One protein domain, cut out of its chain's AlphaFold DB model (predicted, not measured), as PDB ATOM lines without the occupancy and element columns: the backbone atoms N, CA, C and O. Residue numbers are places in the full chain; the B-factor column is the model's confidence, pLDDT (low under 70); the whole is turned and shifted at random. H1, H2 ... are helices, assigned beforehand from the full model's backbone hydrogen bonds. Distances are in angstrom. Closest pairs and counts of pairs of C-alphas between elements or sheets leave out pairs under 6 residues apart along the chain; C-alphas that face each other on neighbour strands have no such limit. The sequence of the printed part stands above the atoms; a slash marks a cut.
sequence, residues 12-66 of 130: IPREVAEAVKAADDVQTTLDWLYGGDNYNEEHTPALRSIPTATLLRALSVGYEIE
ATOM      1  N   ILE A  12      30.518 -48.514 -20.175       95.81
ATOM      2  CA  ILE A  12      30.681 -47.438 -21.159       95.81
ATOM      3  C   ILE A  12      29.449 -47.330 -22.069       95.81
ATOM      4  O   ILE A  12      28.793 -48.346 -22.322       95.81
ATOM      5  N   PRO A  13      29.143 -46.131 -22.598       96.12
ATOM      6  CA  PRO A  13      28.066 -45.959 -23.566       96.12
ATOM      7  C   PRO A  13      28.303 -46.776 -24.838       96.12
ATOM      8  O   PRO A  13      29.441 -47.099 -25.200       96.12
ATOM      9  N   ARG A  14      27.219 -47.094 -25.546       94.69
ATOM     10  CA  ARG A  14      27.269 -47.950 -26.739       94.69
ATOM     11  C   ARG A  14      28.080 -47.329 -27.864       94.69
ATOM     12  O   ARG A  14      28.921 -48.009 -28.439       94.69
ATOM     13  N   GLU A  15      27.895 -46.040 -28.112       95.19
ATOM     14  CA  GLU A  15      28.652 -45.296 -29.114       95.19
ATOM     15  C   GLU A  15      30.163 -45.314 -28.832       95.19
ATOM     16  O   GLU A  15      30.973 -45.367 -29.756       95.19
ATOM     17  N   VAL A  16      30.561 -45.349 -27.553       95.94
ATOM     18  CA  VAL A  16      31.971 -45.480 -27.162       95.94
ATOM     19  C   VAL A  16      32.468 -46.893 -27.435       95.94
ATOM     20  O   VAL A  16      33.551 -47.062 -27.987       95.94
ATOM     21  N   ALA A  17      31.685 -47.915 -27.084       95.62
ATOM     22  CA  ALA A  17      32.033 -49.307 -27.362       95.62
ATOM     23  C   ALA A  17      32.171 -49.584 -28.868       95.62
ATOM     24  O   ALA A  17      33.060 -50.331 -29.276       95.62
ATOM     25  N   GLU A  18      31.316 -48.977 -29.690       95.25
ATOM     26  CA  GLU A  18      31.384 -49.051 -31.150       95.25
ATOM     27  C   GLU A  18      32.630 -48.346 -31.690       95.25
ATOM     28  O   GLU A  18      33.341 -48.933 -32.501       95.25
ATOM     29  N   ALA A  19      32.951 -47.151 -31.184       95.00
ATOM     30  CA  ALA A  19      34.174 -46.435 -31.542       95.00
ATOM     31  C   ALA A  19      35.445 -47.222 -31.169       95.00
ATOM     32  O   ALA A  19      36.344 -47.363 -31.993       95.00
ATOM     33  N   VAL A  20      35.508 -47.789 -29.959       94.06
ATOM     34  CA  VAL A  20      36.629 -48.641 -29.517       94.06
ATOM     35  C   VAL A  20      36.757 -49.881 -30.403       94.06
ATOM     36  O   VAL A  20      37.860 -50.264 -30.779       94.06
ATOM     37  N   LYS A  21      35.634 -50.499 -30.779       94.25
ATOM     38  CA  LYS A  21      35.633 -51.652 -31.684       94.25
ATOM     39  C   LYS A  21      36.082 -51.278 -33.099       94.25
ATOM     40  O   LYS A  21      36.760 -52.073 -33.737       94.25
ATOM     41  N   ALA A  22      35.703 -50.099 -33.590       93.44
ATOM     42  CA  ALA A  22      36.099 -49.606 -34.907       93.44
ATOM     43  C   ALA A  22      37.596 -49.272 -34.980       93.44
ATOM     44  O   ALA A  22      38.199 -49.425 -36.039       93.44
ATOM     45  N   ALA A  23      38.192 -48.846 -33.864       91.00
ATOM     46  CA  ALA A  23      39.624 -48.599 -33.768       91.00
ATOM     47  C   ALA A  23      40.470 -49.886 -33.818       91.00
ATOM     48  O   ALA A  23      41.659 -49.792 -34.098       91.00
ATOM     49  N   ASP A  24      39.874 -51.061 -33.563       89.50
ATOM     50  CA  ASP A  24      40.484 -52.409 -33.562       89.50
ATOM     51  C   ASP A  24      41.587 -52.642 -32.503       89.50
ATOM     52  O   ASP A  24      41.752 -53.753 -31.996       89.50
ATOM     53  N   ASP A  25      42.300 -51.594 -32.083       90.75
ATOM     54  CA  ASP A  25      43.353 -51.656 -31.080       90.75
ATOM     55  C   ASP A  25      43.437 -50.401 -30.180       90.75
ATOM     56  O   ASP A  25      42.824 -49.349 -30.406       90.75
ATOM     57  N   VAL A  26      44.218 -50.531 -29.101       89.94
ATOM     58  CA  VAL A  26      44.402 -49.485 -28.083       89.94
ATOM     59  C   VAL A  26      45.149 -48.274 -28.640       89.94
ATOM     60  O   VAL A  26      44.779 -47.149 -28.321       89.94
ATOM     61  N   GLN A  27      46.184 -48.477 -29.456       90.00
ATOM     62  CA  GLN A  27      46.987 -47.385 -30.003       90.00
ATOM     63  C   GLN A  27      46.142 -46.513 -30.931       90.00
ATOM     64  O   GLN A  27      46.110 -45.299 -30.755       90.00
ATOM     65  N   THR A  28      45.382 -47.125 -31.834       91.44
ATOM     66  CA  THR A  28      44.467 -46.431 -32.744       91.44
ATOM     67  C   THR A  28      43.384 -45.673 -31.970       91.44
ATOM     68  O   THR A  28      43.100 -44.513 -32.267       91.44
ATOM     69  N   THR A  29      42.841 -46.265 -30.898       90.56
ATOM     70  CA  THR A  29      41.881 -45.573 -30.017       90.56
ATOM     71  C   THR A  29      42.495 -44.314 -29.382       90.56
ATOM     72  O   THR A  29      41.836 -43.276 -29.273       90.56
ATOM     73  N   LEU A  30      43.762 -44.383 -28.957       90.81
ATOM     74  CA  LEU A  30      44.483 -43.248 -28.372       90.81
ATOM     75  C   LEU A  30      44.831 -42.186 -29.421       90.81
ATOM     76  O   LEU A  30      44.687 -40.995 -29.138       90.81
ATOM     77  N   ASP A  31      45.220 -42.598 -30.627       91.50
ATOM     78  CA  ASP A  31      45.460 -41.695 -31.755       91.50
ATOM     79  C   ASP A  31      44.191 -40.891 -32.077       91.50
ATOM     80  O   ASP A  31      44.255 -39.672 -32.247       91.50
ATOM     81  N   TRP A  32      43.017 -41.532 -32.081       91.50
ATOM     82  CA  TRP A  32      41.734 -40.847 -32.280       91.50
ATOM     83  C   TRP A  32      41.441 -39.864 -31.143       91.50
ATOM     84  O   TRP A  32      41.080 -38.713 -31.386       91.50
ATOM     85  N   LEU A  33      41.661 -40.271 -29.891       89.88
ATOM     86  CA  LEU A  33      41.377 -39.427 -28.732       89.88
ATOM     87  C   LEU A  33      42.228 -38.144 -28.708       89.88
ATOM     88  O   LEU A  33      41.701 -37.060 -28.419       89.88
ATOM     89  N   TYR A  34      43.523 -38.260 -29.019       88.81
ATOM     90  CA  TYR A  34      44.507 -37.182 -28.866       88.81
ATOM     91  C   TYR A  34      44.890 -36.459 -30.164       88.81
ATOM     92  O   TYR A  34      45.582 -35.446 -30.088       88.81
ATOM     93  N   GLY A  35      44.401 -36.904 -31.326       81.88
ATOM     94  CA  GLY A  35      44.695 -36.263 -32.613       81.88
ATOM     95  C   GLY A  35      46.040 -36.679 -33.213       81.88
ATOM     96  O   GLY A  35      46.801 -35.820 -33.650       81.88
ATOM     97  N   GLY A  36      46.340 -37.981 -33.193       80.75
ATOM     98  CA  GLY A  36      47.490 -38.577 -33.877       80.75
ATOM     99  C   GLY A  36      47.273 -38.751 -35.386       80.75
ATOM    100  O   GLY A  36      46.241 -38.359 -35.932       80.75
ATOM    101  N   ASP A  37      48.234 -39.391 -36.055       79.00
ATOM    102  CA  ASP A  37      48.260 -39.547 -37.520       79.00
ATOM    103  C   ASP A  37      47.032 -40.290 -38.089       79.00
ATOM    104  O   ASP A  37      46.675 -40.098 -39.249       79.00
ATOM    105  N   ASN A  38      46.351 -41.092 -37.261       80.19
ATOM    106  CA  ASN A  38      45.161 -41.865 -37.629       80.19
ATOM    107  C   ASN A  38      43.832 -41.218 -37.205       80.19
ATOM    108  O   ASN A  38      42.834 -41.924 -37.108       80.19
ATOM    109  N   TYR A  39      43.796 -39.917 -36.901       81.81
ATOM    110  CA  TYR A  39      42.608 -39.239 -36.368       81.81
ATOM    111  C   TYR A  39      41.312 -39.524 -37.153       81.81
ATOM    112  O   TYR A  39      41.274 -39.434 -38.379       81.81
ATOM    113  N   ASN A  40      40.228 -39.807 -36.424       89.62
ATOM    114  CA  ASN A  40      38.914 -40.093 -36.994       89.62
ATOM    115  C   ASN A  40      37.851 -39.132 -36.432       89.62
ATOM    116  O   ASN A  40      37.480 -39.214 -35.259       89.62
ATOM    117  N   GLU A  41      37.342 -38.231 -37.276       90.69
ATOM    118  CA  GLU A  41      36.329 -37.230 -36.899       90.69
ATOM    119  C   GLU A  41      34.974 -37.828 -36.504       90.69
ATOM    120  O   GLU A  41      34.266 -37.233 -35.695       90.69
ATOM    121  N   GLU A  42      34.621 -38.995 -37.039       92.75
ATOM    122  CA  GLU A  42      33.348 -39.667 -36.772       92.75
ATOM    123  C   GLU A  42      33.321 -40.272 -35.361       92.75
ATOM    124  O   GLU A  42      32.354 -40.096 -34.619       92.75
ATOM    125  N   HIS A  43      34.404 -40.933 -34.951       92.25
ATOM    126  CA  HIS A  43      34.457 -41.674 -33.689       92.25
ATOM    127  C   HIS A  43      35.043 -40.883 -32.513       92.25
ATOM    128  O   HIS A  43      34.733 -41.174 -31.354       92.25
ATOM    129  N   THR A  44      35.852 -39.851 -32.771       92.44
ATOM    130  CA  THR A  44      36.460 -39.029 -31.709       92.44
ATOM    131  C   THR A  44      35.433 -38.409 -30.750       92.44
ATOM    132  O   THR A  44      35.670 -38.456 -29.539       92.44
ATOM    133  N   PRO A  45      34.303 -37.828 -31.211       94.81
ATOM    134  CA  PRO A  45      33.313 -37.247 -30.306       94.81
ATOM    135  C   PRO A  45      32.759 -38.261 -29.304       94.81
ATOM    136  O   PRO A  45      32.600 -37.925 -28.131       94.81
ATOM    137  N   ALA A  46      32.537 -39.507 -29.739       95.06
ATOM    138  CA  ALA A  46      32.107 -40.587 -28.858       95.06
ATOM    139  C   ALA A  46      33.195 -40.912 -27.827       95.06
ATOM    140  O   ALA A  46      32.931 -40.889 -26.632       95.06
ATOM    141  N   LEU A  47      34.450 -41.108 -28.241       93.75
ATOM    142  CA  LEU A  47      35.546 -41.391 -27.300       93.75
ATOM    143  C   LEU A  47      35.754 -40.276 -26.257       93.75
ATOM    144  O   LEU A  47      36.144 -40.554 -25.122       93.75
ATOM    145  N   ARG A  48      35.472 -39.019 -26.623       94.44
ATOM    146  CA  ARG A  48      35.551 -37.851 -25.731       94.44
ATOM    147  C   ARG A  48      34.301 -37.631 -24.872       94.44
ATOM    148  O   ARG A  48      34.329 -36.748 -24.017       94.44
ATOM    149  N   SER A  49      33.227 -38.397 -25.074       95.62
ATOM    150  CA  SER A  49      31.987 -38.252 -24.299       95.62
ATOM    151  C   SER A  49      32.125 -38.758 -22.860       95.62
ATOM    152  O   SER A  49      31.365 -38.343 -21.984       95.62
ATOM    153  N   ILE A  50      33.122 -39.609 -22.592       95.44
ATOM    154  CA  ILE A  50      33.421 -40.144 -21.263       95.44
ATOM    155  C   ILE A  50      34.762 -39.633 -20.722       95.44
ATOM    156  O   ILE A  50      35.655 -39.268 -21.491       95.44
ATOM    157  N   PRO A  51      34.965 -39.644 -19.390       95.75
ATOM    158  CA  PRO A  51      36.259 -39.315 -18.813       95.75
ATOM    159  C   PRO A  51      37.363 -40.228 -19.352       95.75
ATOM    160  O   PRO A  51      37.238 -41.453 -19.329       95.75
ATOM    161  N   THR A  52      38.495 -39.640 -19.741       93.06
ATOM    162  CA  THR A  52      39.668 -40.374 -20.242       93.06
ATOM    163  C   THR A  52      40.112 -41.494 -19.301       93.06
ATOM    164  O   THR A  52      40.472 -42.573 -19.757       93.06
ATOM    165  N   ALA A  53      40.041 -41.285 -17.982       93.19
ATOM    166  CA  ALA A  53      40.369 -42.319 -17.001       93.19
ATOM    167  C   ALA A  53      39.447 -43.552 -17.107       93.19
ATOM    168  O   ALA A  53      39.917 -44.681 -16.975       93.19
ATOM    169  N   THR A  54      38.155 -43.348 -17.383       93.69
ATOM    170  CA  THR A  54      37.187 -44.429 -17.609       93.69
ATOM    171  C   THR A  54      37.513 -45.184 -18.891       93.69
ATOM    172  O   THR A  54      37.550 -46.412 -18.868       93.69
ATOM    173  N   LEU A  55      37.820 -44.465 -19.979       94.19
ATOM    174  CA  LEU A  55      38.210 -45.070 -21.255       94.19
ATOM    175  C   LEU A  55      39.499 -45.896 -21.123       94.19
ATOM    176  O   LEU A  55      39.534 -47.053 -21.524       94.19
ATOM    177  N   LEU A  56      40.540 -45.352 -20.490       93.00
ATOM    178  CA  LEU A  56      41.800 -46.072 -20.271       93.00
ATOM    179  C   LEU A  56      41.610 -47.318 -19.403       93.00
ATOM    180  O   LEU A  56      42.200 -48.364 -19.677       93.00
ATOM    181  N   ARG A  57      40.760 -47.236 -18.371       93.50
ATOM    182  CA  ARG A  57      40.396 -48.400 -17.558       93.50
ATOM    183  C   ARG A  57      39.675 -49.449 -18.406       93.50
ATOM    184  O   ARG A  57      40.057 -50.612 -18.338       93.50
ATOM    185  N   ALA A  58      38.706 -49.041 -19.226       94.00
ATOM    186  CA  ALA A  58      37.975 -49.923 -20.138       94.00
ATOM    187  C   ALA A  58      38.907 -50.650 -21.121       94.00
ATOM    188  O   ALA A  58      38.799 -51.861 -21.290       94.00
ATOM    189  N   LEU A  59      39.876 -49.937 -21.701       93.12
ATOM    190  CA  LEU A  59      40.880 -50.519 -22.599       93.12
ATOM    191  C   LEU A  59      41.849 -51.473 -21.878       93.12
ATOM    192  O   LEU A  59      42.369 -52.398 -22.493       93.12
ATOM    193  N   SER A  60      42.086 -51.271 -20.578       92.19
ATOM    194  CA  SER A  60      43.058 -52.061 -19.807       92.19
ATOM    195  C   SER A  60      42.482 -53.350 -19.215       92.19
ATOM    196  O   SER A  60      43.182 -54.359 -19.161       92.19
ATOM    197  N   VAL A  61      41.242 -53.318 -18.708       92.38
ATOM    198  CA  VAL A  61      40.628 -54.461 -17.996       92.38
ATOM    199  C   VAL A  61      39.370 -55.014 -18.671       92.38
ATOM    200  O   VAL A  61      38.796 -55.976 -18.167       92.38
ATOM    201  N   GLY A  62      38.951 -54.439 -19.800       92.88
ATOM    202  CA  GLY A  62      37.668 -54.718 -20.446       92.88
ATOM    203  C   GLY A  62      36.550 -53.798 -19.951       92.88
ATOM    204  O   GLY A  62      36.752 -52.975 -19.056       92.88
ATOM    205  N   TYR A  63      35.360 -53.926 -20.540       94.88
ATOM    206  CA  TYR A  63      34.203 -53.081 -20.240       94.88
ATOM    207  C   TYR A  63      32.874 -53.812 -20.435       94.88
ATOM    208  O   TYR A  63      32.790 -54.802 -21.163       94.88
ATOM    209  N   GLU A  64      31.826 -53.279 -19.813       94.12
ATOM    210  CA  GLU A  64      30.437 -53.600 -20.134       94.12
ATOM    211  C   GLU A  64      29.817 -52.474 -20.967       94.12
ATOM    212  O   GLU A  64      30.145 -51.301 -20.798       94.12
ATOM    213  N   ILE A  65      28.911 -52.834 -21.872       94.56
ATOM    214  CA  ILE A  65      28.155 -51.862 -22.663       94.56
ATOM    215  C   ILE A  65      26.922 -51.445 -21.864       94.56
ATOM    216  O   ILE A  65      26.221 -52.293 -21.301       94.56
ATOM    217  N   GLU A  66      26.642 -50.145 -21.832       92.50
ATOM    218  CA  GLU A  66      25.411 -49.612 -21.265       92.50
ATOM    219  C   GLU A  66      24.184 -50.240 -21.946       92.50
ATOM    220  O   GLU A  66      24.046 -50.260 -23.175       92.50
TER     221      GLU A  66
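What this domain is: This is residues 12 to 66 of the 130 residues of an uncharacterized protein of Paenibacillus sp. YN15 (UniProt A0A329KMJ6). Look first for a triangle of three helices: H1 and H2 meet in a corner, and the short H3 touches both and closes the third side. H4 lies over one face of this triangle and a little off from it, nearly in line with the direction of H2 but run backwards, while the loop of residues 35 to 43 reaches to one end of the long axis and the tail after H4 folds back toward the first printed residues. The printed part has 55 residues with four named helices, H1, H2, H3 and H4 in that order along the chain, no named strand, and the class all helix. It is compact, with a radius of gyration of the C-alphas of 9.8 A, and spans 28 by 19 by 19 A, only just rounded.

How they stand to each other: Begin with H1, residues 14 to 23, one of the two longest helices by residues. At its end find H2, residues 26 to 34; the two touch only at the corner by their link, closest at the C-alphas of Ala 23 and Thr 29, 5.3 A apart. Their lines stand at a steep tilt of 67 degrees, opposite ways. Next look at H3, residues 44 to 47, which touches H1, closest at the C-alphas of Val 16 and Ala 46, 5.2 A apart. H3 also touches H2, where the C-alphas of Trp 32 and Thr 44 are closest at 5.6 A. Now turn to H4, residues 52 to 61, which touches no helix. It is close to H2 but not clearly touching, with the C-alphas of Val 26 and Leu 59 closest at 6.6 A, and the two run opposite ways at a shallow tilt of 3 degrees. H4 is likewise close to H3 but not clearly touching, closest at the C-alphas of Leu 47 and Leu 55, 7.6 A apart. H1 and H4 are near each other, with 6 pairs of C-alphas within 10 A. In H1, H2 and H4 every O i to N i+4 pair is within hydrogen-bond range; H3 is too short for such a pair, and its one O i to N i+3 pair is within range.

Where its parts are: Find C-alpha 14 at (27.269, -47.950, -26.739); from there H1 runs 14.2 A to C-alpha 23. H2 starts at C-alpha 26, at (44.402, -49.485, -28.083), and measures 12.3 A. H3 is 5.1 A from C-alpha 44 to C-alpha 47. H4 runs 14.3 A from C-alpha 52 to C-alpha 61, at (40.628, -54.461, -17.996).

The domain as a whole: The two C-alphas farthest apart are those of Asp 37 and Glu 66, at 29.8 A, while those of Ile 12 and Glu 66, the first and last printed, are 5.7 A apart. The links H1 to H2 and H3 to H4 are tight, and H2 to H3, with 9 residues, is short; no link is long. The printed part has no cut. Its mean pLDDT is 92.0, and no printed residue is under 70.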